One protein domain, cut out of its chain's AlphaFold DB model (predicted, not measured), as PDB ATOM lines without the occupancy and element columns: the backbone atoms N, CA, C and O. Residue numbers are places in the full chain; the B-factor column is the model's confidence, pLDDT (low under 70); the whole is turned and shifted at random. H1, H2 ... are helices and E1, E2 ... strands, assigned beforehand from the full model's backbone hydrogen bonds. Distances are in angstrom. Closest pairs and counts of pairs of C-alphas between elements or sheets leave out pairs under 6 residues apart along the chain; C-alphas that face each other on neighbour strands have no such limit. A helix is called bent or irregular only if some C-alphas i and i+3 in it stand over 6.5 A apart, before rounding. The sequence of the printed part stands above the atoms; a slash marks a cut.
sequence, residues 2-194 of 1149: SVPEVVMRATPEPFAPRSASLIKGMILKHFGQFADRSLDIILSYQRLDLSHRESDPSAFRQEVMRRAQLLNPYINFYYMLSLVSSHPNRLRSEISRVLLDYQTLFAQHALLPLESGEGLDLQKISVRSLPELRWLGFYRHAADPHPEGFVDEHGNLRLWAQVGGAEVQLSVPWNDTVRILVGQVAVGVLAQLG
ATOM      1  N   SER A   2     207.734 210.753 183.912       28.45
ATOM      2  CA  SER A   2     208.643 211.478 184.807       28.45
ATOM      3  C   SER A   2     209.285 210.503 185.796       28.45
ATOM      4  O   SER A   2     208.611 209.609 186.307       28.45
ATOM      5  N   VAL A   3     210.583 210.669 186.060       32.59
ATOM      6  CA  VAL A   3     211.230 210.016 187.206       32.59
ATOM      7  C   VAL A   3     210.694 210.699 188.470       32.59
ATOM      8  O   VAL A   3     210.671 211.931 188.496       32.59
ATOM      9  N   PRO A   4     210.219 209.962 189.489       36.91
ATOM     10  CA  PRO A   4     209.776 210.575 190.734       36.91
ATOM     11  C   PRO A   4     210.978 211.147 191.493       36.91
ATOM     12  O   PRO A   4     211.931 210.431 191.796       36.91
ATOM     13  N   GLU A   5     210.925 212.437 191.813       38.94
ATOM     14  CA  GLU A   5     211.918 213.107 192.653       38.94
ATOM     15  C   GLU A   5     211.689 212.703 194.120       38.94
ATOM     16  O   GLU A   5     210.806 213.223 194.803       38.94
ATOM     17  N   VAL A   6     212.445 211.708 194.597       42.28
ATOM     18  CA  VAL A   6     212.334 211.204 195.975       42.28
ATOM     19  C   VAL A   6     213.114 212.127 196.913       42.28
ATOM     20  O   VAL A   6     214.280 211.904 197.234       42.28
ATOM     21  N   VAL A   7     212.460 213.197 197.359       46.47
ATOM     22  CA  VAL A   7     213.004 214.115 198.367       46.47
ATOM     23  C   VAL A   7     213.084 213.392 199.720       46.47
ATOM     24  O   VAL A   7     212.051 213.009 200.267       46.47
ATOM     25  N   MET A   8     214.287 213.234 200.295       46.25
ATOM     26  CA  MET A   8     214.475 212.515 201.577       46.25
ATOM     27  C   MET A   8     213.791 213.188 202.778       46.25
ATOM     28  O   MET A   8     213.608 212.558 203.813       46.25
ATOM     29  N   ARG A   9     213.351 214.445 202.653       47.78
ATOM     30  CA  ARG A   9     212.401 215.061 203.590       47.78
ATOM     31  C   ARG A   9     211.266 215.766 202.859       47.78
ATOM     32  O   ARG A   9     211.310 216.971 202.635       47.78
ATOM     33  N   ALA A  10     210.189 215.032 202.594       36.34
ATOM     34  CA  ALA A  10     208.872 215.614 202.337       36.34
ATOM     35  C   ALA A  10     208.199 216.076 203.653       36.34
ATOM     36  O   ALA A  10     207.060 215.719 203.943       36.34
ATOM     37  N   THR A  11     208.911 216.850 204.483       41.84
ATOM     38  CA  THR A  11     208.333 217.510 205.664       41.84
ATOM     39  C   THR A  11     207.455 218.676 205.197       41.84
ATOM     40  O   THR A  11     208.005 219.632 204.648       41.84
ATOM     41  N   PRO A  12     206.125 218.656 205.406       39.44
ATOM     42  CA  PRO A  12     205.207 219.640 204.829       39.44
ATOM     43  C   PRO A  12     205.162 220.962 205.625       39.44
ATOM     44  O   PRO A  12     204.099 221.560 205.780       39.44
ATOM     45  N   GLU A  13     206.292 221.418 206.177       43.56
ATOM     46  CA  GLU A  13     206.340 222.710 206.867       43.56
ATOM     47  C   GLU A  13     206.283 223.872 205.858       43.56
ATOM     48  O   GLU A  13     207.061 223.893 204.901       43.56
ATOM     49  N   PRO A  14     205.420 224.883 206.072       43.62
ATOM     50  CA  PRO A  14     205.168 225.960 205.115       43.62
ATOM     51  C   PRO A  14     206.244 227.063 205.150       43.62
ATOM     52  O   PRO A  14     205.941 228.251 205.007       43.62
ATOM     53  N   PHE A  15     207.516 226.701 205.332       50.59
ATOM     54  CA  PHE A  15     208.618 227.638 205.138       50.59
ATOM     55  C   PHE A  15     208.794 227.903 203.644       50.59
ATOM     56  O   PHE A  15     209.503 227.174 202.951       50.59
ATOM     57  N   ALA A  16     208.147 228.971 203.163       56.91
ATOM     58  CA  ALA A  16     208.302 229.473 201.802       56.91
ATOM     59  C   ALA A  16     209.796 229.495 201.412       56.91
ATOM     60  O   ALA A  16     210.613 229.991 202.201       56.91
ATOM     61  N   PRO A  17     210.171 228.931 200.246       60.31
ATOM     62  CA  PRO A  17     211.559 228.626 199.926       60.31
ATOM     63  C   PRO A  17     212.402 229.900 199.942       60.31
ATOM     64  O   PRO A  17     212.279 230.771 199.079       60.31
ATOM     65  N   ARG A  18     213.267 230.013 200.956       72.81
ATOM     66  CA  ARG A  18     214.224 231.114 201.060       72.81
ATOM     67  C   ARG A  18     215.150 231.039 199.855       72.81
ATOM     68  O   ARG A  18     215.693 229.978 199.563       72.81
ATOM     69  N   SER A  19     215.353 232.161 199.172       81.38
ATOM     70  CA  SER A  19     216.297 232.201 198.061       81.38
ATOM     71  C   SER A  19     217.698 231.808 198.541       81.38
ATOM     72  O   SER A  19     218.129 232.214 199.628       81.38
ATOM     73  N   ALA A  20     218.461 231.086 197.712       79.56
ATOM     74  CA  ALA A  20     219.856 230.796 198.039       79.56
ATOM     75  C   ALA A  20     220.675 232.084 198.251       79.56
ATOM     76  O   ALA A  20     221.634 232.066 199.014       79.56
ATOM     77  N   SER A  21     220.278 233.223 197.667       85.25
ATOM     78  CA  SER A  21     220.876 234.535 197.960       85.25
ATOM     79  C   SER A  21     220.688 234.980 199.418       85.25
ATOM     80  O   SER A  21     221.641 235.474 200.020       85.25
ATOM     81  N   LEU A  22     219.514 234.755 200.022       87.25
ATOM     82  CA  LEU A  22     219.265 235.054 201.437       87.25
ATOM     83  C   LEU A  22     220.056 234.109 202.350       87.25
ATOM     84  O   LEU A  22     220.693 234.565 203.300       87.25
ATOM     85  N   ILE A  23     220.068 232.810 202.038       84.06
ATOM     86  CA  ILE A  23     220.827 231.798 202.792       84.06
ATOM     87  C   ILE A  23     222.331 232.108 202.733       84.06
ATOM     88  O   ILE A  23     222.983 232.206 203.773       84.06
ATOM     89  N   LYS A  24     222.874 232.376 201.539       88.88
ATOM     90  CA  LYS A  24     224.269 232.799 201.340       88.88
ATOM     91  C   LYS A  24     224.587 234.100 202.083       88.88
ATOM     92  O   LYS A  24     225.625 234.174 202.734       88.88
ATOM     93  N   GLY A  25     223.685 235.084 202.073       91.62
ATOM     94  CA  GLY A  25     223.822 236.316 202.859       91.62
ATOM     95  C   GLY A  25     223.874 236.070 204.374       91.62
ATOM     96  O   GLY A  25     224.727 236.633 205.063       91.62
ATOM     97  N   MET A  26     223.021 235.181 204.900       89.19
ATOM     98  CA  MET A  26     223.058 234.769 206.310       89.19
ATOM     99  C   MET A  26     224.370 234.054 206.663       89.19
ATOM    100  O   MET A  26     224.969 234.362 207.693       89.19
ATOM    101  N   ILE A  27     224.847 233.146 205.808       90.75
ATOM    102  CA  ILE A  27     226.114 232.426 206.011       90.75
ATOM    103  C   ILE A  27     227.291 233.409 206.007       90.75
ATOM    104  O   ILE A  27     228.086 233.410 206.944       90.75
ATOM    105  N   LEU A  28     227.371 234.310 205.025       92.12
ATOM    106  CA  LEU A  28     228.419 235.335 204.966       92.12
ATOM    107  C   LEU A  28     228.420 236.234 206.212       92.12
ATOM    108  O   LEU A  28     229.485 236.504 206.766       92.12
ATOM    109  N   LYS A  29     227.241 236.638 206.703       90.75
ATOM    110  CA  LYS A  29     227.104 237.468 207.910       90.75
ATOM    111  C   LYS A  29     227.490 236.732 209.197       90.75
ATOM    112  O   LYS A  29     228.230 237.281 210.007       90.75
ATOM    113  N   HIS A  30     226.966 235.526 209.414       89.00
ATOM    114  CA  HIS A  30     227.080 234.826 210.698       89.00
ATOM    115  C   HIS A  30     228.263 233.855 210.743       89.00
ATOM    116  O   HIS A  30     229.057 233.906 211.682       89.00
ATOM    117  N   PHE A  31     228.436 233.022 209.712       90.06
ATOM    118  CA  PHE A  31     229.586 232.122 209.629       90.06
ATOM    119  C   PHE A  31     230.883 232.877 209.315       90.06
ATOM    120  O   PHE A  31     231.933 232.495 209.818       90.06
ATOM    121  N   GLY A  32     230.825 234.001 208.589       90.94
ATOM    122  CA  GLY A  32     231.998 234.864 208.395       90.94
ATOM    123  C   GLY A  32     232.560 235.405 209.716       90.94
ATOM    124  O   GLY A  32     233.755 235.285 209.974       90.94
ATOM    125  N   GLN A  33     231.692 235.898 210.608       88.44
ATOM    126  CA  GLN A  33     232.089 236.333 211.956       88.44
ATOM    127  C   GLN A  33     232.609 235.185 212.830       88.44
ATOM    128  O   GLN A  33     233.493 235.411 213.659       88.44
ATOM    129  N   PHE A  34     232.069 233.972 212.672       88.88
ATOM    130  CA  PHE A  34     232.609 232.779 213.324       88.88
ATOM    131  C   PHE A  34     234.014 232.464 212.801       88.88
ATOM    132  O   PHE A  34     234.931 232.394 213.610       88.88
ATOM    133  N   ALA A  35     234.190 232.369 211.480       90.06
ATOM    134  CA  ALA A  35     235.453 232.026 210.832       90.06
ATOM    135  C   ALA A  35     236.574 233.024 211.149       90.06
ATOM    136  O   ALA A  35     237.676 232.609 211.501       90.06
ATOM    137  N   ASP A  36     236.301 234.333 211.089       90.06
ATOM    138  CA  ASP A  36     237.290 235.355 211.445       90.06
ATOM    139  C   ASP A  36     237.739 235.202 212.917       90.06
ATOM    140  O   ASP A  36     238.937 235.174 213.207       90.06
ATOM    141  N   ARG A  37     236.790 235.017 213.850       86.00
ATOM    142  CA  ARG A  37     237.076 234.867 215.291       86.00
ATOM    143  C   ARG A  37     237.754 233.546 215.643       86.00
ATOM    144  O   ARG A  37     238.653 233.542 216.484       86.00
ATOM    145  N   SER A  38     237.328 232.432 215.052       84.62
ATOM    146  CA  SER A  38     237.919 231.119 215.309       84.62
ATOM    147  C   SER A  38     239.348 231.076 214.775       84.62
ATOM    148  O   SER A  38     240.249 230.710 215.529       84.62
ATOM    149  N   LEU A  39     239.593 231.561 213.551       89.62
ATOM    150  CA  LEU A  39     240.946 231.713 213.009       89.62
ATOM    151  C   LEU A  39     241.830 232.576 213.913       89.62
ATOM    152  O   LEU A  39     242.952 232.169 214.204       89.62
ATOM    153  N   ASP A  40     241.347 233.713 214.426       87.69
ATOM    154  CA  ASP A  40     242.146 234.534 215.345       87.69
ATOM    155  C   ASP A  40     242.467 233.838 216.672       87.69
ATOM    156  O   ASP A  40     243.600 233.946 217.154       87.69
ATOM    157  N   ILE A  41     241.528 233.082 217.251       81.19
ATOM    158  CA  ILE A  41     241.781 232.292 218.466       81.19
ATOM    159  C   ILE A  41     242.815 231.192 218.188       81.19
ATOM    160  O   ILE A  41     243.774 231.051 218.952       81.19
ATOM    161  N   ILE A  42     242.660 230.446 217.091       83.06
ATOM    162  CA  ILE A  42     243.524 229.305 216.764       83.06
ATOM    163  C   ILE A  42     244.921 229.783 216.372       83.06
ATOM    164  O   ILE A  42     245.901 229.276 216.903       83.06
ATOM    165  N   LEU A  43     245.047 230.811 215.530       85.19
ATOM    166  CA  LEU A  43     246.344 231.391 215.170       85.19
ATOM    167  C   LEU A  43     247.027 232.038 216.386       85.19
ATOM    168  O   LEU A  43     248.251 231.997 216.498       85.19
ATOM    169  N   SER A  44     246.263 232.586 217.339       82.88
ATOM    170  CA  SER A  44     246.810 233.071 218.616       82.88
ATOM    171  C   SER A  44     247.250 231.947 219.556       82.88
ATOM    172  O   SER A  44     248.184 232.152 220.328       82.88
ATOM    173  N   TYR A  45     246.610 230.775 219.500       76.88
ATOM    174  CA  TYR A  45     247.053 229.562 220.193       76.88
ATOM    175  C   TYR A  45     248.322 228.995 219.538       76.88
ATOM    176  O   TYR A  45     249.335 228.812 220.208       76.88
ATOM    177  N   GLN A  46     248.313 228.838 218.214       80.69
ATOM    178  CA  GLN A  46     249.435 228.357 217.410       80.69
ATOM    179  C   GLN A  46     250.713 229.194 217.590       80.69
ATOM    180  O   GLN A  46     251.799 228.626 217.590       80.69
ATOM    181  N   ARG A  47     250.610 230.516 217.799       82.19
ATOM    182  CA  ARG A  47     251.759 231.403 218.090       82.19
ATOM    183  C   ARG A  47     252.447 231.143 219.438       82.19
ATOM    184  O   ARG A  47     253.549 231.642 219.633       82.19
ATOM    185  N   LEU A  48     251.825 230.410 220.362       68.12
ATOM    186  CA  LEU A  48     252.422 230.057 221.661       68.12
ATOM    187  C   LEU A  48     253.455 228.931 221.529       68.12
ATOM    188  O   LEU A  48     254.421 228.894 222.281       68.12
ATOM    189  N   ASP A  49     253.221 228.045 220.563       71.00
ATOM    190  CA  ASP A  49     254.010 226.851 220.246       71.00
ATOM    191  C   ASP A  49     255.287 227.199 219.447       71.00
ATOM    192  O   ASP A  49     256.291 226.495 219.477       71.00
ATOM    193  N   LEU A  50     255.290 228.355 218.769       67.06
ATOM    194  CA  LEU A  50     256.377 228.831 217.898       67.06
ATOM    195  C   LEU A  50     257.584 229.430 218.652       67.06
ATOM    196  O   LEU A  50     258.265 230.326 218.144       67.06
ATOM    197  N   SER A  51     257.891 228.946 219.856       54.31
ATOM    198  CA  SER A  51     259.108 229.339 220.571       54.31
ATOM    199  C   SER A  51     260.357 228.732 219.907       54.31
ATOM    200  O   SER A  51     260.742 227.603 220.206       54.31
ATOM    201  N   HIS A  52     261.013 229.539 219.063       54.06
ATOM    202  CA  HIS A  52     262.318 229.323 218.408       54.06
ATOM    203  C   HIS A  52     262.355 228.331 217.221       54.06
ATOM    204  O   HIS A  52     262.541 227.133 217.431       54.06
ATOM    205  N   ARG A  53     262.311 228.841 215.967       57.25
ATOM    206  CA  ARG A  53     262.793 228.136 214.741       57.25
ATOM    207  C   ARG A  53     262.873 228.987 213.450       57.25
ATOM    208  O   ARG A  53     262.696 228.468 212.355       57.25
ATOM    209  N   GLU A  54     263.184 230.281 213.539       63.66
ATOM    210  CA  GLU A  54     263.170 231.198 212.371       63.66
ATOM    211  C   GLU A  54     264.236 230.917 211.284       63.66
ATOM    212  O   GLU A  54     264.198 231.531 210.221       63.66
ATOM    213  N   SER A  55     265.179 229.997 211.517       77.69
ATOM    214  CA  SER A  55     266.328 229.720 210.638       77.69
ATOM    215  C   SER A  55     266.359 228.320 210.000       77.69
ATOM    216  O   SER A  55     267.330 227.995 209.318       77.69
ATOM    217  N   ASP A  56     265.328 227.488 210.190       86.94
ATOM    218  CA  ASP A  56     265.234 226.140 209.602       86.94
ATOM    219  C   ASP A  56     264.128 226.075 208.524       86.94
ATOM    220  O   ASP A  56     262.941 226.102 208.870       86.94
ATOM    221  N   PRO A  57     264.470 225.932 207.225       87.50
ATOM    222  CA  PRO A  57     263.488 225.775 206.148       87.50
ATOM    223  C   PRO A  57     262.563 224.556 206.308       87.50
ATOM    224  O   PRO A  57     261.443 224.570 205.796       87.50
ATOM    225  N   SER A  58     262.991 223.508 207.024       88.94
ATOM    226  CA  SER A  58     262.154 222.335 207.308       88.94
ATOM    227  C   SER A  58     261.058 222.670 208.321       88.94
ATOM    228  O   SER A  58     259.879 222.428 208.051       88.94
ATOM    229  N   ALA A  59     261.422 223.313 209.437       87.94
ATOM    230  CA  ALA A  59     260.461 223.850 210.399       87.94
ATOM    231  C   ALA A  59     259.533 224.902 209.766       87.94
ATOM    232  O   ALA A  59     258.330 224.886 210.030       87.94
ATOM    233  N   PHE A  60     260.049 225.762 208.880       89.75
ATOM    234  CA  PHE A  60     259.213 226.710 208.140       89.75
ATOM    235  C   PHE A  60     258.216 225.986 207.219       89.75
ATOM    236  O   PHE A  60     257.021 226.264 207.301       89.75
ATOM    237  N   ARG A  61     258.639 224.980 206.428       90.62
ATOM    238  CA  ARG A  61     257.707 224.154 205.628       90.62
ATOM    239  C   ARG A  61     256.623 223.526 206.507       90.62
ATOM    240  O   ARG A  61     255.454 223.578 206.133       90.62
ATOM    241  N   GLN A  62     256.990 222.959 207.658       89.44
ATOM    242  CA  GLN A  62     256.040 222.346 208.597       89.44
ATOM    243  C   GLN A  62     255.021 223.358 209.139       89.44
ATOM    244  O   GLN A  62     253.825 223.073 209.128       89.44
ATOM    245  N   GLU A  63     255.458 224.554 209.539       89.69
ATOM    246  CA  GLU A  63     254.555 225.610 210.010       89.69
ATOM    247  C   GLU A  63     253.572 226.060 208.921       89.69
ATOM    248  O   GLU A  63     252.375 226.209 209.172       89.69
ATOM    249  N   VAL A  64     254.042 226.223 207.683       91.56
ATOM    250  CA  VAL A  64     253.175 226.640 206.574       91.56
ATOM    251  C   VAL A  64     252.199 225.518 206.182       91.56
ATOM    252  O   VAL A  64     251.055 225.811 205.831       91.56
ATOM    253  N   MET A  65     252.577 224.236 206.318       91.69
ATOM    254  CA  MET A  65     251.634 223.112 206.167       91.69
ATOM    255  C   MET A  65     250.554 223.136 207.242       91.69
ATOM    256  O   MET A  65     249.370 223.044 206.932       91.69
ATOM    257  N   ARG A  66     250.953 223.320 208.500       89.12
ATOM    258  CA  ARG A  66     250.048 223.376 209.651       89.12
ATOM    259  C   ARG A  66     249.050 224.539 209.549       89.12
ATOM    260  O   ARG A  66     247.888 224.393 209.924       89.12
ATOM    261  N   ARG A  67     249.458 225.673 208.963       91.69
ATOM    262  CA  ARG A  67     248.534 226.754 208.575       91.69
ATOM    263  C   ARG A  67     247.626 226.356 207.415       91.69
ATOM    264  O   ARG A  67     246.424 226.564 207.511       91.69
ATOM    265  N   ALA A  68     248.153 225.765 206.343       93.69
ATOM    266  CA  ALA A  68     247.330 225.341 205.209       93.69
ATOM    267  C   ALA A  68     246.225 224.352 205.631       93.69
ATOM    268  O   ALA A  68     245.057 224.546 205.298       93.69
ATOM    269  N   GLN A  69     246.569 223.370 206.466       90.44
ATOM    270  CA  GLN A  69     245.636 222.390 207.027       90.44
ATOM    271  C   GLN A  69     244.596 223.012 207.977       90.44
ATOM    272  O   GLN A  69     243.485 222.499 208.072       90.44
ATOM    273  N   LEU A  70     244.908 224.140 208.629       91.31
ATOM    274  CA  LEU A  70     243.941 224.943 209.387       91.31
ATOM    275  C   LEU A  70     242.973 225.729 208.484       91.31
ATOM    276  O   LEU A  70     241.808 225.896 208.840       91.31
ATOM    277  N   LEU A  71     243.429 226.226 207.332       94.62
ATOM    278  CA  LEU A  71     242.584 227.002 206.414       94.62
ATOM    279  C   LEU A  71     241.704 226.107 205.528       94.62
ATOM    280  O   LEU A  71     240.576 226.491 205.210       94.62
ATOM    281  N   ASN A  72     242.182 224.912 205.162       93.88
ATOM    282  CA  ASN A  72     241.487 223.989 204.261       93.88
ATOM    283  C   ASN A  72     240.037 223.664 204.682       93.88
ATOM    284  O   ASN A  72     239.180 223.713 203.803       93.88
ATOM    285  N   PRO A  73     239.685 223.402 205.960       92.56
ATOM    286  CA  PRO A  73     238.291 223.193 206.363       92.56
ATOM    287  C   PRO A  73     237.372 224.365 205.976       92.56
ATOM    288  O   PRO A  73     236.322 224.152 205.370       92.56
ATOM    289  N   TYR A  74     237.796 225.609 206.225       95.25
ATOM    290  CA  TYR A  74     237.031 226.797 205.833       95.25
ATOM    291  C   TYR A  74     236.971 226.967 204.308       95.25
ATOM    292  O   TYR A  74     235.906 227.269 203.776       95.25
ATOM    293  N   ILE A  75     238.080 226.745 203.593       95.31
ATOM    294  CA  ILE A  75     238.109 226.784 202.117       95.31
ATOM    295  C   ILE A  75     237.110 225.778 201.540       95.31
ATOM    296  O   ILE A  75     236.333 226.130 200.657       95.31
ATOM    297  N   ASN A  76     237.073 224.555 202.077       92.19
ATOM    298  CA  ASN A  76     236.107 223.538 201.678       92.19
ATOM    299  C   ASN A  76     234.668 224.007 201.943       92.19
ATOM    300  O   ASN A  76     233.858 223.970 201.027       92.19
ATOM    301  N   PHE A  77     234.351 224.553 203.118       93.25
ATOM    302  CA  PHE A  77     233.020 225.113 203.398       93.25
ATOM    303  C   PHE A  77     232.587 226.201 202.399       93.25
ATOM    304  O   PHE A  77     231.481 226.155 201.856       93.25
ATOM    305  N   TYR A  78     233.469 227.165 202.113       94.44
ATOM    306  CA  TYR A  78     233.187 228.241 201.159       94.44
ATOM    307  C   TYR A  78     233.138 227.750 199.701       94.44
ATOM    308  O   TYR A  78     232.375 228.299 198.905       94.44
ATOM    309  N   TYR A  79     233.870 226.691 199.352       93.56
ATOM    310  CA  TYR A  79     233.758 226.006 198.063       93.56
ATOM    311  C   TYR A  79     232.422 225.278 197.909       93.56
ATOM    312  O   TYR A  79     231.691 225.549 196.962       93.56
ATOM    313  N   MET A  80     232.059 224.441 198.879       89.88
ATOM    314  CA  MET A  80     230.879 223.565 198.849       89.88
ATOM    315  C   MET A  80     229.548 224.331 198.770       89.88
ATOM    316  O   MET A  80     228.566 223.816 198.247       89.88
ATOM    317  N   LEU A  81     229.522 225.585 199.232       89.94
ATOM    318  CA  LEU A  81     228.367 226.490 199.142       89.94
ATOM    319  C   LEU A  81     228.411 227.436 197.923       89.94
ATOM    320  O   LEU A  81     227.567 228.330 197.797       89.94
ATOM    321  N   SER A  82     229.401 227.287 197.039       90.94
ATOM    322  CA  SER A  82     229.696 228.192 195.919       90.94
ATOM    323  C   SER A  82     229.805 229.655 196.369       90.94
ATOM    324  O   SER A  82     229.030 230.521 195.946       90.94
ATOM    325  N   LEU A  83     230.744 229.898 197.287       93.12
ATOM    326  CA  LEU A  83     231.073 231.182 197.916       93.12
ATOM    327  C   LEU A  83     232.588 231.497 197.872       93.12
ATOM    328  O   LEU A  83     233.050 232.384 198.587       93.12
ATOM    329  N   VAL A  84     233.362 230.824 197.012       93.94
ATOM    330  CA  VAL A  84     234.838 230.943 196.892       93.94
ATOM    331  C   VAL A  84     235.371 232.357 196.634       93.94
ATOM    332  O   VAL A  84     236.515 232.663 196.959       93.94
ATOM    333  N   SER A  85     234.564 233.231 196.033       92.88
ATOM    334  CA  SER A  85     234.881 234.647 195.790       92.88
ATOM    335  C   SER A  85     234.608 235.541 197.007       92.88
ATOM    336  O   SER A  85     235.037 236.693 197.054       92.88
ATOM    337  N   SER A  86     233.891 235.005 197.996       94.50
ATOM    338  CA  SER A  86     233.292 235.716 199.130       94.50
ATOM    339  C   SER A  86     233.906 235.298 200.474       94.50
ATOM    340  O   SER A  86     233.265 235.418 201.516       94.50
ATOM    341  N   HIS A  87     235.157 234.820 200.468       95.12
ATOM    342  CA  HIS A  87     235.901 234.501 201.690       95.12
ATOM    343  C   HIS A  87     235.949 235.704 202.657       95.12
ATOM    344  O   HIS A  87     236.279 236.812 202.204       95.12
ATOM    345  N   PRO A  88     235.703 235.497 203.969       95.56
ATOM    346  CA  PRO A  88     235.901 236.502 205.010       95.56
ATOM    347  C   PRO A  88     237.305 237.104 204.983       95.56
ATOM    348  O   PRO A  88     238.264 236.469 204.528       95.56
ATOM    349  N   ASN A  89     237.435 238.334 205.474       93.75
ATOM    350  CA  ASN A  89     238.681 239.088 205.356       93.75
ATOM    351  C   ASN A  89     239.845 238.402 206.087       93.75
ATOM    352  O   ASN A  89     240.965 238.413 205.568       93.75
ATOM    353  N   ARG A  90     239.604 237.746 207.234       94.75
ATOM    354  CA  ARG A  90     240.669 237.048 207.967       94.75
ATOM    355  C   ARG A  90     241.126 235.797 207.226       94.75
ATOM    356  O   ARG A  90     242.324 235.664 206.971       94.75
ATOM    357  N   LEU A  91     240.182 234.949 206.802       95.50
ATOM    358  CA  LEU A  91     240.455 233.766 205.975       95.50
ATOM    359  C   LEU A  91     241.252 234.142 204.717       95.50
ATOM    360  O   LEU A  91     242.295 233.553 204.448       95.50
ATOM    361  N   ARG A  92     240.816 235.180 203.997       95.69
ATOM    362  CA  ARG A  92     241.497 235.687 202.798       95.69
ATOM    363  C   ARG A  92     242.921 236.166 203.094       95.69
ATOM    364  O   ARG A  92     243.834 235.816 202.353       95.69
ATOM    365  N   SER A  93     243.125 236.908 204.188       95.19
ATOM    366  CA  SER A  93     244.453 237.409 204.578       95.19
ATOM    367  C   SER A  93     245.455 236.290 204.885       95.19
ATOM    368  O   SER A  93     246.609 236.367 204.467       95.19
ATOM    369  N   GLU A  94     245.023 235.220 205.561       95.75
ATOM    370  CA  GLU A  94     245.906 234.096 205.893       95.75
ATOM    371  C   GLU A  94     246.074 233.135 204.696       95.75
ATOM    372  O   GLU A  94     247.138 232.536 204.557       95.75
ATOM    373  N   ILE A  95     245.110 233.066 203.763       96.00
ATOM    374  CA  ILE A  95     245.296 232.431 202.442       96.00
ATOM    375  C   ILE A  95     246.389 233.162 201.642       96.00
ATOM    376  O   ILE A  95     247.337 232.516 201.191       96.00
ATOM    377  N   SER A  96     246.307 234.497 201.509       95.38
ATOM    378  CA  SER A  96     247.379 235.307 200.897       95.38
ATOM    379  C   SER A  96     248.722 235.033 201.577       95.38
ATOM    380  O   SER A  96     249.728 234.834 200.897       95.38
ATOM    381  N   ARG A  97     248.741 234.959 202.915       95.12
ATOM    382  CA  ARG A  97     249.957 234.693 203.690       95.12
ATOM    383  C   ARG A  97     250.570 233.327 203.397       95.12
ATOM    384  O   ARG A  97     251.748 233.282 203.067       95.12
ATOM    385  N   VAL A  98     249.799 232.240 203.457       94.75
ATOM    386  CA  VAL A  98     250.295 230.882 203.145       94.75
ATOM    387  C   VAL A  98     250.868 230.816 201.724       94.75
ATOM    388  O   VAL A  98     251.869 230.144 201.490       94.75
ATOM    389  N   LEU A  99     250.300 231.570 200.780       94.38
ATOM    390  CA  LEU A  99     250.781 231.640 199.398       94.38
ATOM    391  C   LEU A  99     252.037 232.520 199.218       94.38
ATOM    392  O   LEU A  99     252.858 232.234 198.345       94.38
ATOM    393  N   LEU A 100     252.244 233.543 200.051       93.56
ATOM    394  CA  LEU A 100     253.520 234.275 200.139       93.56
ATOM    395  C   LEU A 100     254.604 233.438 200.844       93.56
ATOM    396  O   LEU A 100     255.763 233.427 200.418       93.56
ATOM    397  N   ASP A 101     254.222 232.675 201.868       93.06
ATOM    398  CA  ASP A 101     255.092 231.716 202.544       93.06
ATOM    399  C   ASP A 101     255.517 230.588 201.562       93.06
ATOM    400  O   ASP A 101     256.688 230.209 201.528       93.06
ATOM    401  N   TYR A 102     254.627 230.126 200.666       93.44
ATOM    402  CA  TYR A 102     254.976 229.233 199.542       93.44
ATOM    403  C   TYR A 102     255.946 229.880 198.549       93.44
ATOM    404  O   TYR A 102     256.927 229.246 198.161       93.44
ATOM    405  N   GLN A 103     255.732 231.139 198.155       92.00
ATOM    406  CA  GLN A 103     256.680 231.852 197.290       92.00
ATOM    407  C   GLN A 103     258.078 231.940 197.937       92.00
ATOM    408  O   GLN A 103     259.092 231.824 197.247       92.00
ATOM    409  N   THR A 104     258.132 232.077 199.264       91.75
ATOM    410  CA  THR A 104     259.377 232.092 200.048       91.75
ATOM    411  C   THR A 104     260.053 230.717 200.075       91.75
ATOM    412  O   THR A 104     261.245 230.622 199.789       91.75
ATOM    413  N   LEU A 105     259.303 229.637 200.330       91.00
ATOM    414  CA  LEU A 105     259.812 228.257 200.261       91.00
ATOM    415  C   LEU A 105     260.361 227.913 198.864       91.00
ATOM    416  O   LEU A 105     261.424 227.306 198.751       91.00
ATOM    417  N   PHE A 106     259.684 228.360 197.801       90.06
ATOM    418  CA  PHE A 106     260.131 228.170 196.418       90.06
ATOM    419  C   PHE A 106     261.458 228.882 196.131       90.06
ATOM    420  O   PHE A 106     262.364 228.296 195.538       90.06
ATOM    421  N   ALA A 107     261.605 230.125 196.604       90.81
ATOM    422  CA  ALA A 107     262.849 230.889 196.497       90.81
ATOM    423  C   ALA A 107     264.009 230.273 197.310       90.81
ATOM    424  O   ALA A 107     265.168 230.473 196.961       90.81
ATOM    425  N   GLN A 108     263.704 229.491 198.350       90.81
ATOM    426  CA  GLN A 108     264.666 228.688 199.120       90.81
ATOM    427  C   GLN A 108     264.930 227.294 198.509       90.81
ATOM    428  O   GLN A 108     265.607 226.475 199.128       90.81
ATOM    429  N   HIS A 109     264.392 227.001 197.317       88.19
ATOM    430  CA  HIS A 109     264.441 225.690 196.652       88.19
ATOM    431  C   HIS A 109     263.835 224.523 197.465       88.19
ATOM    432  O   HIS A 109     264.140 223.356 197.210       88.19
ATOM    433  N   ALA A 110     262.943 224.810 198.418       85.94
ATOM    434  CA  ALA A 110     262.196 223.786 199.143       85.94
ATOM    435  C   ALA A 110     261.023 223.253 198.296       85.94
ATOM    436  O   ALA A 110     260.329 224.011 197.619       85.94
ATOM    437  N   LEU A 111     260.773 221.939 198.357       80.69
ATOM    438  CA  LEU A 111     259.701 221.295 197.590       80.69
ATOM    439  C   LEU A 111     258.314 221.770 198.052       80.69
ATOM    440  O   LEU A 111     257.883 221.484 199.178       80.69
ATOM    441  N   LEU A 112     257.607 222.459 197.149       76.06
ATOM    442  CA  LEU A 112     256.234 222.900 197.369       76.06
ATOM    443  C   LEU A 112     255.247 221.724 197.257       76.06
ATOM    444  O   LEU A 112     255.238 221.035 196.238       76.06
ATOM    445  N   PRO A 113     254.345 221.537 198.229       74.94
ATOM    446  CA  PRO A 113     253.291 220.530 198.173       74.94
ATOM    447  C   PRO A 113     252.033 221.063 197.474       74.94
ATOM    448  O   PRO A 113     250.943 221.071 198.043       74.94
ATOM    449  N   LEU A 114     252.187 221.545 196.237       77.75
ATOM    450  CA  LEU A 114     251.045 221.974 195.414       77.75
ATOM    451  C   LEU A 114     250.291 220.781 194.806       77.75
ATOM    452  O   LEU A 114     249.097 220.879 194.556       77.75
ATOM    453  N   GLU A 115     250.991 219.666 194.584       71.88
ATOM    454  CA  GLU A 115     250.469 218.477 193.892       71.88
ATOM    455  C   GLU A 115     250.189 217.297 194.843       71.88
ATOM    456  O   GLU A 115     249.452 216.384 194.491       71.88
ATOM    457  N   SER A 116     250.748 217.305 196.061       69.88
ATOM    458  CA  SER A 116     250.663 216.179 197.010       69.88
ATOM    459  C   SER A 116     249.415 216.178 197.901       69.88
ATOM    460  O   SER A 116     249.227 215.244 198.678       69.88
ATOM    461  N   GLY A 117     248.590 217.229 197.858       79.62
ATOM    462  CA  GLY A 117     247.449 217.404 198.768       79.62
ATOM    463  C   GLY A 117     247.817 217.701 200.232       79.62
ATOM    464  O   GLY A 117     246.925 217.933 201.039       79.62
ATOM    465  N   GLU A 118     249.108 217.744 200.593       82.44
ATOM    466  CA  GLU A 118     249.562 218.101 201.953       82.44
ATOM    467  C   GLU A 118     249.359 219.595 202.280       82.44
ATOM    468  O   GLU A 118     249.359 219.979 203.453       82.44
ATOM    469  N   GLY A 119     249.265 220.427 201.236       91.00
ATOM    470  CA  GLY A 119     249.210 221.884 201.296       91.00
ATOM    471  C   GLY A 119     247.803 222.480 201.207       91.00
ATOM    472  O   GLY A 119     246.810 221.884 201.615       91.00
ATOM    473  N   LEU A 120     247.727 223.712 200.704       93.69
ATOM    474  CA  LEU A 120     246.495 224.489 200.592       93.69
ATOM    475  C   LEU A 120     245.667 224.024 199.379       93.69
ATOM    476  O   LEU A 120     246.217 223.819 198.299       93.69
ATOM    477  N   ASP A 121     244.349 223.909 199.545       92.50
ATOM    478  CA  ASP A 121     243.382 223.408 198.550       92.50
ATOM    479  C   ASP A 121     243.187 224.379 197.346       92.50
ATOM    480  O   ASP A 121     242.109 224.934 197.126       92.50
ATOM    481  N   LEU A 122     244.236 224.636 196.549       91.69
ATOM    482  CA  LEU A 122     244.258 225.723 195.548       91.69
ATOM    483  C   LEU A 122     243.141 225.632 194.503       91.69
ATOM    484  O   LEU A 122     242.564 226.650 194.126       91.69
ATOM    485  N   GLN A 123     242.793 224.413 194.091       91.25
ATOM    486  CA  GLN A 123     241.694 224.118 193.164       91.25
ATOM    487  C   GLN A 123     240.301 224.550 193.672       91.25
ATOM    488  O   GLN A 123     239.351 224.576 192.896       91.25
ATOM    489  N   LYS A 124     240.175 224.905 194.958       93.25
ATOM    490  CA  LYS A 124     238.933 225.335 195.623       93.25
ATOM    491  C   LYS A 124     238.925 226.838 195.952       93.25
ATOM    492  O   LYS A 124     237.970 227.329 196.546       93.25
ATOM    493  N   ILE A 125     239.967 227.588 195.572       94.00
ATOM    494  CA  ILE A 125     240.137 229.012 195.906       94.00
ATOM    495  C   ILE A 125     239.917 229.897 194.671       94.00
ATOM    496  O   ILE A 125     240.533 229.702 193.626       94.00
ATOM    497  N   SER A 126     239.112 230.956 194.808       93.25
ATOM    498  CA  SER A 126     239.059 232.030 193.808       93.25
ATOM    499  C   SER A 126     240.376 232.814 193.787       93.25
ATOM    500  O   SER A 126     240.607 233.689 194.626       93.25
ATOM    501  N   VAL A 127     241.229 232.566 192.790       87.25
ATOM    502  CA  VAL A 127     242.456 233.361 192.563       87.25
ATOM    503  C   VAL A 127     242.128 234.828 192.234       87.25
ATOM    504  O   VAL A 127     242.927 235.722 192.508       87.25
ATOM    505  N   ARG A 128     240.913 235.113 191.741       87.75
ATOM    506  CA  ARG A 128     240.406 236.482 191.535       87.75
ATOM    507  C   ARG A 128     240.260 237.257 192.848       87.75
ATOM    508  O   ARG A 128     240.438 238.471 192.851       87.75
ATOM    509  N   SER A 129     240.006 236.566 193.964       85.56
ATOM    510  CA  SER A 129     239.955 237.175 195.302       85.56
ATOM    511  C   SER A 129     241.333 237.549 195.881       85.56
ATOM    512  O   SER A 129     241.383 238.214 196.915       85.56
ATOM    513  N   LEU A 130     242.435 237.173 195.210       86.88
ATOM    514  CA  LEU A 130     243.823 237.307 195.681       86.88
ATOM    515  C   LEU A 130     244.698 238.136 194.703       86.88
ATOM    516  O   LEU A 130     245.684 237.632 194.149       86.88
ATOM    517  N   PRO A 131     244.367 239.419 194.447       83.44
ATOM    518  CA  PRO A 131     244.987 240.227 193.387       83.44
ATOM    519  C   PRO A 131     246.491 240.493 193.584       83.44
ATOM    520  O   PRO A 131     247.194 240.764 192.605       83.44
ATOM    521  N   GLU A 132     246.992 240.375 194.814       86.75
ATOM    522  CA  GLU A 132     248.400 240.543 195.207       86.75
ATOM    523  C   GLU A 132     249.328 239.491 194.572       86.75
ATOM    524  O   GLU A 132     250.445 239.802 194.150       86.75
ATOM    525  N   LEU A 133     248.858 238.246 194.446       86.31
ATOM    526  CA  LEU A 133     249.682 237.091 194.083       86.31
ATOM    527  C   LEU A 133     249.910 237.027 192.568       86.31
ATOM    528  O   LEU A 133     249.195 236.346 191.826       86.31
ATOM    529  N   ARG A 134     250.882 237.798 192.071       84.94
ATOM    530  CA  ARG A 134     251.193 237.883 190.629       84.94
ATOM    531  C   ARG A 134     251.762 236.584 190.050       84.94
ATOM    532  O   ARG A 134     251.546 236.316 188.874       84.94
ATOM    533  N   TRP A 135     252.444 235.772 190.863       86.19
ATOM    534  CA  TRP A 135     253.070 234.519 190.418       86.19
ATOM    535  C   TRP A 135     252.053 233.417 190.063       86.19
ATOM    536  O   TRP A 135     252.324 232.602 189.187       86.19
ATOM    537  N   LEU A 136     250.835 233.467 190.618       82.94
ATOM    538  CA  LEU A 136     249.695 232.621 190.226       82.94
ATOM    539  C   LEU A 136     249.018 233.080 188.911       82.94
ATOM    540  O   LEU A 136     247.841 232.804 188.681       82.94
ATOM    541  N   GLY A 137     249.736 233.809 188.048       78.00
ATOM    542  CA  GLY A 137     249.193 234.492 186.867       78.00
ATOM    543  C   GLY A 137     248.369 233.599 185.935       78.00
ATOM    544  O   GLY A 137     247.297 234.014 185.499       78.00
ATOM    545  N   PHE A 138     248.806 232.356 185.712       78.38
ATOM    546  CA  PHE A 138     248.108 231.370 184.875       78.38
ATOM    547  C   PHE A 138     246.659 231.100 185.321       78.38
ATOM    548  O   PHE A 138     245.780 230.932 184.480       78.38
ATOM    549  N   TYR A 139     246.383 231.130 186.628       76.94
ATOM    550  CA  TYR A 139     245.054 230.846 187.179       76.94
ATOM    551  C   TYR A 139     244.104 232.054 187.165       76.94
ATOM    552  O   TYR A 139     242.904 231.889 187.366       76.94
ATOM    553  N   ARG A 140     244.588 233.277 186.890       75.81
ATOM    554  CA  ARG A 140     243.751 234.498 186.917       75.81
ATOM    555  C   ARG A 140     242.640 234.509 185.865       75.81
ATOM    556  O   ARG A 140     241.638 235.195 186.053       75.81
ATOM    557  N   HIS A 141     242.814 233.754 184.781       78.62
ATOM    558  CA  HIS A 141     241.845 233.636 183.689       78.62
ATOM    559  C   HIS A 141     240.871 232.459 183.845       78.62
ATOM    560  O   HIS A 141     239.938 232.348 183.052       78.62
ATOM    561  N   ALA A 142     241.049 231.605 184.859       83.88
ATOM    562  CA  ALA A 142     240.094 230.547 185.164       83.88
ATOM    563  C   ALA A 142     238.722 231.126 185.563       83.88
ATOM    564  O   ALA A 142     238.607 232.286 185.982       83.88
ATOM    565  N   ALA A 143     237.676 230.308 185.443       88.38
ATOM    566  CA  ALA A 143     236.427 230.540 186.160       88.38
ATOM    567  C   ALA A 143     236.663 230.407 187.676       88.38
ATOM    568  O   ALA A 143     237.624 229.771 188.108       88.38
ATOM    569  N   ASP A 144     235.793 231.008 188.487       89.19
ATOM    570  CA  ASP A 144     235.817 230.763 189.929       89.19
ATOM    571  C   ASP A 144     235.404 229.302 190.201       89.19
ATOM    572  O   ASP A 144     234.401 228.859 189.635       89.19
ATOM    573  N   PRO A 145     236.157 228.535 191.014       89.50
ATOM    574  CA  PRO A 145     235.900 227.110 191.187       89.50
ATOM    575  C   PRO A 145     234.550 226.860 191.868       89.50
ATOM    576  O   PRO A 145     234.262 227.407 192.933       89.50
ATOM    577  N   HIS A 146     233.733 226.007 191.251       85.12
ATOM    578  CA  HIS A 146     232.388 225.652 191.700       85.12
ATOM    579  C   HIS A 146     232.285 224.127 191.859       85.12
ATOM    580  O   HIS A 146     232.823 223.400 191.021       85.12
ATOM    581  N   PRO A 147     231.591 223.611 192.885       82.62
ATOM    582  CA  PRO A 147     231.216 222.203 192.955       82.62
ATOM    583  C   PRO A 147     230.010 221.979 192.028       82.62
ATOM    584  O   PRO A 147     228.875 222.332 192.355       82.62
ATOM    585  N   GLU A 148     230.243 221.523 190.797       80.56
ATOM    586  CA  GLU A 148     229.167 221.355 189.809       80.56
ATOM    587  C   GLU A 148     228.136 220.310 190.265       80.56
ATOM    588  O   GLU A 148     228.482 219.211 190.688       80.56
ATOM    589  N   GLY A 149     226.848 220.664 190.206       75.44
ATOM    590  CA  GLY A 149     225.731 219.777 190.561       75.44
ATOM    591  C   GLY A 149     225.555 219.449 192.053       75.44
ATOM    592  O   GLY A 149     224.552 218.832 192.395       75.44
ATOM    593  N   PHE A 150     226.480 219.868 192.922       78.38
ATOM    594  CA  PHE A 150     226.537 219.478 194.336       78.38
ATOM    595  C   PHE A 150     225.473 220.152 195.226       78.38
ATOM    596  O   PHE A 150     224.882 219.504 196.088       78.38
ATOM    597  N   VAL A 151     225.191 221.440 194.998       81.38
ATOM    598  CA  VAL A 151     224.132 222.205 195.685       81.38
ATOM    599  C   VAL A 151     223.177 222.812 194.656       81.38
ATOM    600  O   VAL A 151     223.607 223.234 193.581       81.38
ATOM    601  N   ASP A 152     221.882 222.838 194.974       82.69
ATOM    602  CA  ASP A 152     220.824 223.383 194.114       82.69
ATOM    603  C   ASP A 152     220.605 224.908 194.255       82.69
ATOM    604  O   ASP A 152     221.253 225.601 195.044       82.69
ATOM    605  N   GLU A 153     219.655 225.451 193.487       80.50
ATOM    606  CA  GLU A 153     219.294 226.880 193.492       80.50
ATOM    607  C   GLU A 153     218.617 227.360 194.796       80.50
ATOM    608  O   GLU A 153     218.411 228.564 194.991       80.50
ATOM    609  N   HIS A 154     218.306 226.444 195.715       82.25
ATOM    610  CA  HIS A 154     217.724 226.705 197.033       82.25
ATOM    611  C   HIS A 154     218.732 226.498 198.180       82.25
ATOM    612  O   HIS A 154     218.446 226.873 199.316       82.25
ATOM    613  N   GLY A 155     219.925 225.964 197.900       79.12
ATOM    614  CA  GLY A 155     220.957 225.669 198.899       79.12
ATOM    615  C   GLY A 155     220.934 224.234 199.443       79.12
ATOM    616  O   GLY A 155     221.659 223.956 200.398       79.12
ATOM    617  N   ASN A 156     220.128 223.337 198.871       84.19
ATOM    618  CA  ASN A 156     220.050 221.931 199.267       84.19
ATOM    619  C   ASN A 156     221.187 221.114 198.633       84.19
ATOM    620  O   ASN A 156     221.500 221.293 197.453       84.19
ATOM    621  N   LEU A 157     221.761 220.178 199.389       82.69
ATOM    622  CA  LEU A 157     222.730 219.197 198.898       82.69
ATOM    623  C   LEU A 157     222.030 218.146 198.025       82.69
ATOM    624  O   LEU A 157     221.091 217.480 198.463       82.69
ATOM    625  N   ARG A 158     222.513 217.975 196.792       82.88
ATOM    626  CA  ARG A 158     222.031 216.973 195.833       82.88
ATOM    627  C   ARG A 158     222.896 215.715 195.872       82.88
ATOM    628  O   ARG A 158     224.077 215.757 195.540       82.88
ATOM    629  N   LEU A 159     222.288 214.581 196.215       74.88
ATOM    630  CA  LEU A 159     222.928 213.262 196.225       74.88
ATOM    631  C   LEU A 159     222.280 212.361 195.168       74.88
ATOM    632  O   LEU A 159     221.058 212.315 195.062       74.88
ATOM    633  N   TRP A 160     223.074 211.618 194.398       72.94
ATOM    634  CA  TRP A 160     222.561 210.623 193.448       72.94
ATOM    635  C   TRP A 160     222.603 209.226 194.068       72.94
ATOM    636  O   TRP A 160     223.670 208.760 194.470       72.94
ATOM    637  N   ALA A 161     221.458 208.547 194.112       68.12
ATOM    638  CA  ALA A 161     221.330 207.203 194.671       68.12
ATOM    639  C   ALA A 161     220.460 206.311 193.778       68.12
ATOM    640  O   ALA A 161     219.592 206.801 193.051       68.12
ATOM    641  N   GLN A 162     220.654 204.993 193.861       62.91
ATOM    642  CA  GLN A 162     219.698 204.047 193.290       62.91
ATOM    643  C   GLN A 162     218.602 203.716 194.314       62.91
ATOM    644  O   GLN A 162     218.894 203.175 195.379       62.91
ATOM    645  N   VAL A 163     217.340 204.008 193.988       65.62
ATOM    646  CA  VAL A 163     216.164 203.701 194.823       65.62
ATOM    647  C   VAL A 163     215.235 202.782 194.033       65.62
ATOM    648  O   VAL A 163     214.783 203.127 192.943       65.62
ATOM    649  N   GLY A 164     214.990 201.570 194.540       74.19
ATOM    650  CA  GLY A 164     214.147 200.575 193.856       74.19
ATOM    651  C   GLY A 164     214.648 200.150 192.463       74.19
ATOM    652  O   GLY A 164     213.867 199.644 191.663       74.19
ATOM    653  N   GLY A 165     215.930 200.381 192.154       74.75
ATOM    654  CA  GLY A 165     216.529 200.145 190.835       74.75
ATOM    655  C   GLY A 165     216.595 201.374 189.914       74.75
ATOM    656  O   GLY A 165     217.325 201.333 188.924       74.75
ATOM    657  N   ALA A 166     215.919 202.481 190.236       73.50
ATOM    658  CA  ALA A 166     216.000 203.733 189.476       73.50
ATOM    659  C   ALA A 166     217.108 204.659 190.016       73.50
ATOM    660  O   ALA A 166     217.257 204.781 191.229       73.50
ATOM    661  N   GLU A 167     217.858 205.335 189.137       72.81
ATOM    662  CA  GLU A 167     218.709 206.481 189.510       72.81
ATOM    663  C   GLU A 167     217.794 207.661 189.876       72.81
ATOM    664  O   GLU A 167     216.989 208.105 189.055       72.81
ATOM    665  N   VAL A 168     217.895 208.145 191.115       71.69
ATOM    666  CA  VAL A 168     217.100 209.265 191.635       71.69
ATOM    667  C   VAL A 168     218.034 210.294 192.267       71.69
ATOM    668  O   VAL A 168     218.971 209.947 192.990       71.69
ATOM    669  N   GLN A 169     217.764 211.572 191.999       76.00
ATOM    670  CA  GLN A 169     218.393 212.675 192.714       76.00
ATOM    671  C   GLN A 169     217.622 212.935 194.010       76.00
ATOM    672  O   GLN A 169     216.440 213.271 193.996       76.00
ATOM    673  N   LEU A 170     218.313 212.763 195.128       76.19
ATOM    674  CA  LEU A 170     217.842 213.055 196.470       76.19
ATOM    675  C   LEU A 170     218.257 214.482 196.834       76.19
ATOM    676  O   LEU A 170     219.403 214.874 196.600       76.19
ATOM    677  N   SER A 171     217.347 215.233 197.444       82.25
ATOM    678  CA  SER A 171     217.625 216.570 197.974       82.25
ATOM    679  C   SER A 171     217.674 216.530 199.502       82.25
ATOM    680  O   SER A 171     216.702 216.127 200.150       82.25
ATOM    681  N   VAL A 172     218.820 216.911 200.072       82.94
ATOM    682  CA  VAL A 172     219.047 217.090 201.513       82.94
ATOM    683  C   VAL A 172     218.874 218.579 201.838       82.94
ATOM    684  O   VAL A 172     219.642 219.392 201.321       82.94
ATOM    685  N   PRO A 173     217.896 218.966 202.680       85.88
ATOM    686  CA  PRO A 173     217.578 220.364 202.956       85.88
ATOM    687  C   PRO A 173     218.778 221.259 203.308       85.88
ATOM    688  O   PRO A 173     219.733 220.839 203.970       85.88
ATOM    689  N   TRP A 174     218.722 222.529 202.895       84.88
ATOM    690  CA  TRP A 174     219.809 223.500 203.085       84.88
ATOM    691  C   TRP A 174     220.243 223.670 204.551       84.88
ATOM    692  O   TRP A 174     221.410 223.946 204.822       84.88
ATOM    693  N   ASN A 175     219.333 223.489 205.512       85.44
ATOM    694  CA  ASN A 175     219.636 223.581 206.940       85.44
ATOM    695  C   ASN A 175     220.438 222.369 207.447       85.44
ATOM    696  O   ASN A 175     221.388 222.568 208.203       85.44
ATOM    697  N   ASP A 176     220.128 221.145 207.001       83.69
ATOM    698  CA  ASP A 176     220.985 219.973 207.247       83.69
ATOM    699  C   ASP A 176     222.335 220.135 206.540       83.69
ATOM    700  O   ASP A 176     223.379 219.882 207.135       83.69
ATOM    701  N   THR A 177     222.315 220.616 205.294       84.69
ATOM    702  CA  THR A 177     223.510 220.847 204.466       84.69
ATOM    703  C   THR A 177     224.485 221.798 205.159       84.69
ATOM    704  O   THR A 177     225.647 221.455 205.373       84.69
ATOM    705  N   VAL A 178     224.008 222.971 205.590       86.56
ATOM    706  CA  VAL A 178     224.819 223.936 206.345       86.56
ATOM    707  C   VAL A 178     225.273 223.342 207.677       86.56
ATOM    708  O   VAL A 178     226.439 223.498 208.019       86.56
ATOM    709  N   ARG A 179     224.412 222.624 208.410       84.50
ATOM    710  CA  ARG A 179     224.770 221.996 209.694       84.50
ATOM    711  C   ARG A 179     225.906 220.977 209.552       84.50
ATOM    712  O   ARG A 179     226.849 221.015 210.338       84.50
ATOM    713  N   ILE A 180     225.849 220.108 208.543       81.19
ATOM    714  CA  ILE A 180     226.886 219.101 208.275       81.19
ATOM    715  C   ILE A 180     228.189 219.776 207.833       81.19
ATOM    716  O   ILE A 180     229.252 219.434 208.349       81.19
ATOM    717  N   LEU A 181     228.124 220.778 206.950       86.06
ATOM    718  CA  LEU A 181     229.310 221.521 206.511       86.06
ATOM    719  C   LEU A 181     229.943 222.338 207.657       86.06
ATOM    720  O   LEU A 181     231.166 222.355 207.778       86.06
ATOM    721  N   VAL A 182     229.150 222.961 208.542       86.44
ATOM    722  CA  VAL A 182     229.649 223.610 209.775       86.44
ATOM    723  C   VAL A 182     230.321 222.579 210.687       86.44
ATOM    724  O   VAL A 182     231.435 222.826 211.153       86.44
ATOM    725  N   GLY A 183     229.700 221.411 210.879       77.50
ATOM    726  CA  GLY A 183     230.279 220.295 211.628       77.50
ATOM    727  C   GLY A 183     231.620 219.829 211.050       77.50
ATOM    728  O   GLY A 183     232.577 219.656 211.797       77.50
ATOM    729  N   GLN A 184     231.745 219.718 209.722       82.19
ATOM    730  CA  GLN A 184     233.019 219.394 209.063       82.19
ATOM    731  C   GLN A 184     234.095 220.467 209.293       82.19
ATOM    732  O   GLN A 184     235.245 220.110 209.568       82.19
ATOM    733  N   VAL A 185     233.749 221.764 209.243       86.31
ATOM    734  CA  VAL A 185     234.707 222.827 209.605       86.31
ATOM    735  C   VAL A 185     235.141 222.671 211.050       86.31
ATOM    736  O   VAL A 185     236.341 222.689 211.312       86.31
ATOM    737  N   ALA A 186     234.195 222.478 211.969       78.38
ATOM    738  CA  ALA A 186     234.495 222.282 213.378       78.38
ATOM    739  C   ALA A 186     235.434 221.080 213.584       78.38
ATOM    740  O   ALA A 186     236.474 221.245 214.219       78.38
ATOM    741  N   VAL A 187     235.131 219.898 213.024       74.38
ATOM    742  CA  VAL A 187     235.982 218.695 213.151       74.38
ATOM    743  C   VAL A 187     237.399 218.975 212.647       74.38
ATOM    744  O   VAL A 187     238.364 218.732 213.375       74.38
ATOM    745  N   GLY A 188     237.535 219.534 211.439       79.81
ATOM    746  CA  GLY A 188     238.841 219.858 210.861       79.81
ATOM    747  C   GLY A 188     239.621 220.875 211.699       79.81
ATOM    748  O   GLY A 188     240.821 220.720 211.913       79.81
ATOM    749  N   VAL A 189     238.932 221.878 212.240       79.25
ATOM    750  CA  VAL A 189     239.495 222.904 213.125       79.25
ATOM    751  C   VAL A 189     239.946 222.332 214.472       79.25
ATOM    752  O   VAL A 189     241.038 222.665 214.934       79.25
ATOM    753  N   LEU A 190     239.164 221.445 215.096       72.19
ATOM    754  CA  LEU A 190     239.529 220.856 216.390       72.19
ATOM    755  C   LEU A 190     240.617 219.787 216.276       72.19
ATOM    756  O   LEU A 190     241.402 219.637 217.213       72.19
ATOM    757  N   ALA A 191     240.732 219.107 215.131       75.19
ATOM    758  CA  ALA A 191     241.877 218.247 214.839       75.19
ATOM    759  C   ALA A 191     243.202 219.038 214.863       75.19
ATOM    760  O   ALA A 191     244.192 218.568 215.422       75.19
ATOM    761  N   GLN A 192     243.205 220.279 214.356       76.69
ATOM    762  CA  GLN A 192     244.373 221.177 214.367       76.69
ATOM    763  C   GLN A 192     244.702 221.775 215.751       76.69
ATOM    764  O   GLN A 192     245.740 222.420 215.910       76.69
ATOM    765  N   LEU A 193     243.853 221.556 216.765       70.25
ATOM    766  CA  LEU A 193     244.123 221.900 218.169       70.25
ATOM    767  C   LEU A 193     244.676 220.719 218.994       70.25
ATOM    768  O   LEU A 193     244.913 220.886 220.190       70.25
ATOM    769  N   GLY A 194     244.888 219.548 218.381       70.31
ATOM    770  CA  GLY A 194     245.419 218.354 219.046       70.31
ATOM    771  C   GLY A 194     244.418 217.651 219.975       70.31
ATOM    772  O   GLY A 194     243.211 217.935 219.969       70.31
TER     773      GLY A 194
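This is residues 2 to 194 of the 1149 residues of an uncharacterized protein of Calocera cornea HHB12733 (UniProt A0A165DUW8). An elongated body of helices lies before you: the long H1 runs along much of its length, the bent helix H2 comes back through the middle, H5 packs on arm H2b of H2, and H3 packs on arm H2a and meets H1 with its first residues, 89 to 91, alone. The strand hairpin E1 and E2 lies toward one end of the long axis, where the tail of residues 2 to 19 also lies, and the small H4 lies off the side of H3 among long loops. The printed part has 193 residues with five named helices and two named strands, in the order H1 H2 H3 H4 E1 E2 H5, with the sheet E1 - E2 antiparallel and the class mostly helix. It is only just compact, close to loose, with a radius of gyration of the C-alphas of 19.4 A and spans of 64 by 34 by 31 A.

Pass residues 2 to 19, which hold no named element, and find C-alpha 20 at (219.856, 230.796, 198.039); from there H1 runs 40.9 A to residue 49, with a kink of 28 degrees near residue 27. H2, residues 57 to 80, was assigned as one helix by its hydrogen bonds but is bent, C-alphas 70 and 73 being 6.6 A apart; its arms are H2a, residues 57 to 70, 19.8 A, and H2b, residues 73 to 80. H3, residues 89 to 107, spans 27.0 A. H4, residues 134 to 141, is irregular, with C-alphas 135 and 138 8.1 A apart. E1 is residues 157 to 163 and E2 166 to 172; H5, residues 174 to 191, runs 25.5 A to C-alpha 191 at (241.877, 218.247, 214.839).

Look first at C-alphas 36 and 90, 5.1 A apart, the closest where H1 and H3 touch at a steep tilt of 53 degrees. H2a touches H3 at a shallow tilt of 27 degrees, opposite ways, closest at C-alphas 64 and 98, 6.2 A. H2b touches H5 at a shallow tilt of 25 degrees, opposite ways, closest at C-alphas 73 and 185, 4.8 A. H1 and H5 are near each other, and so are H3 and H4. In the hairpin E1 and E2, N 159 and O 170 are 2.9 A apart, within hydrogen-bond range. Every O i to N i+4 pair is within range in H2a, H2b, H3 and H5; H1 has 23 of 26, and H4 0 of 4, with 3 of 5 O i to N i+3 pairs.

The C-alphas farthest apart, of Ser 2 and His 52, are 65.8 A apart. The printed part has no cut; the links H3 to H4 and H4 to E1 are long, and residues 11 to 16 stand free. The pLDDT is under 70 at residues 2 to 17, 48, 50 to 54, 116 and 161 to 163.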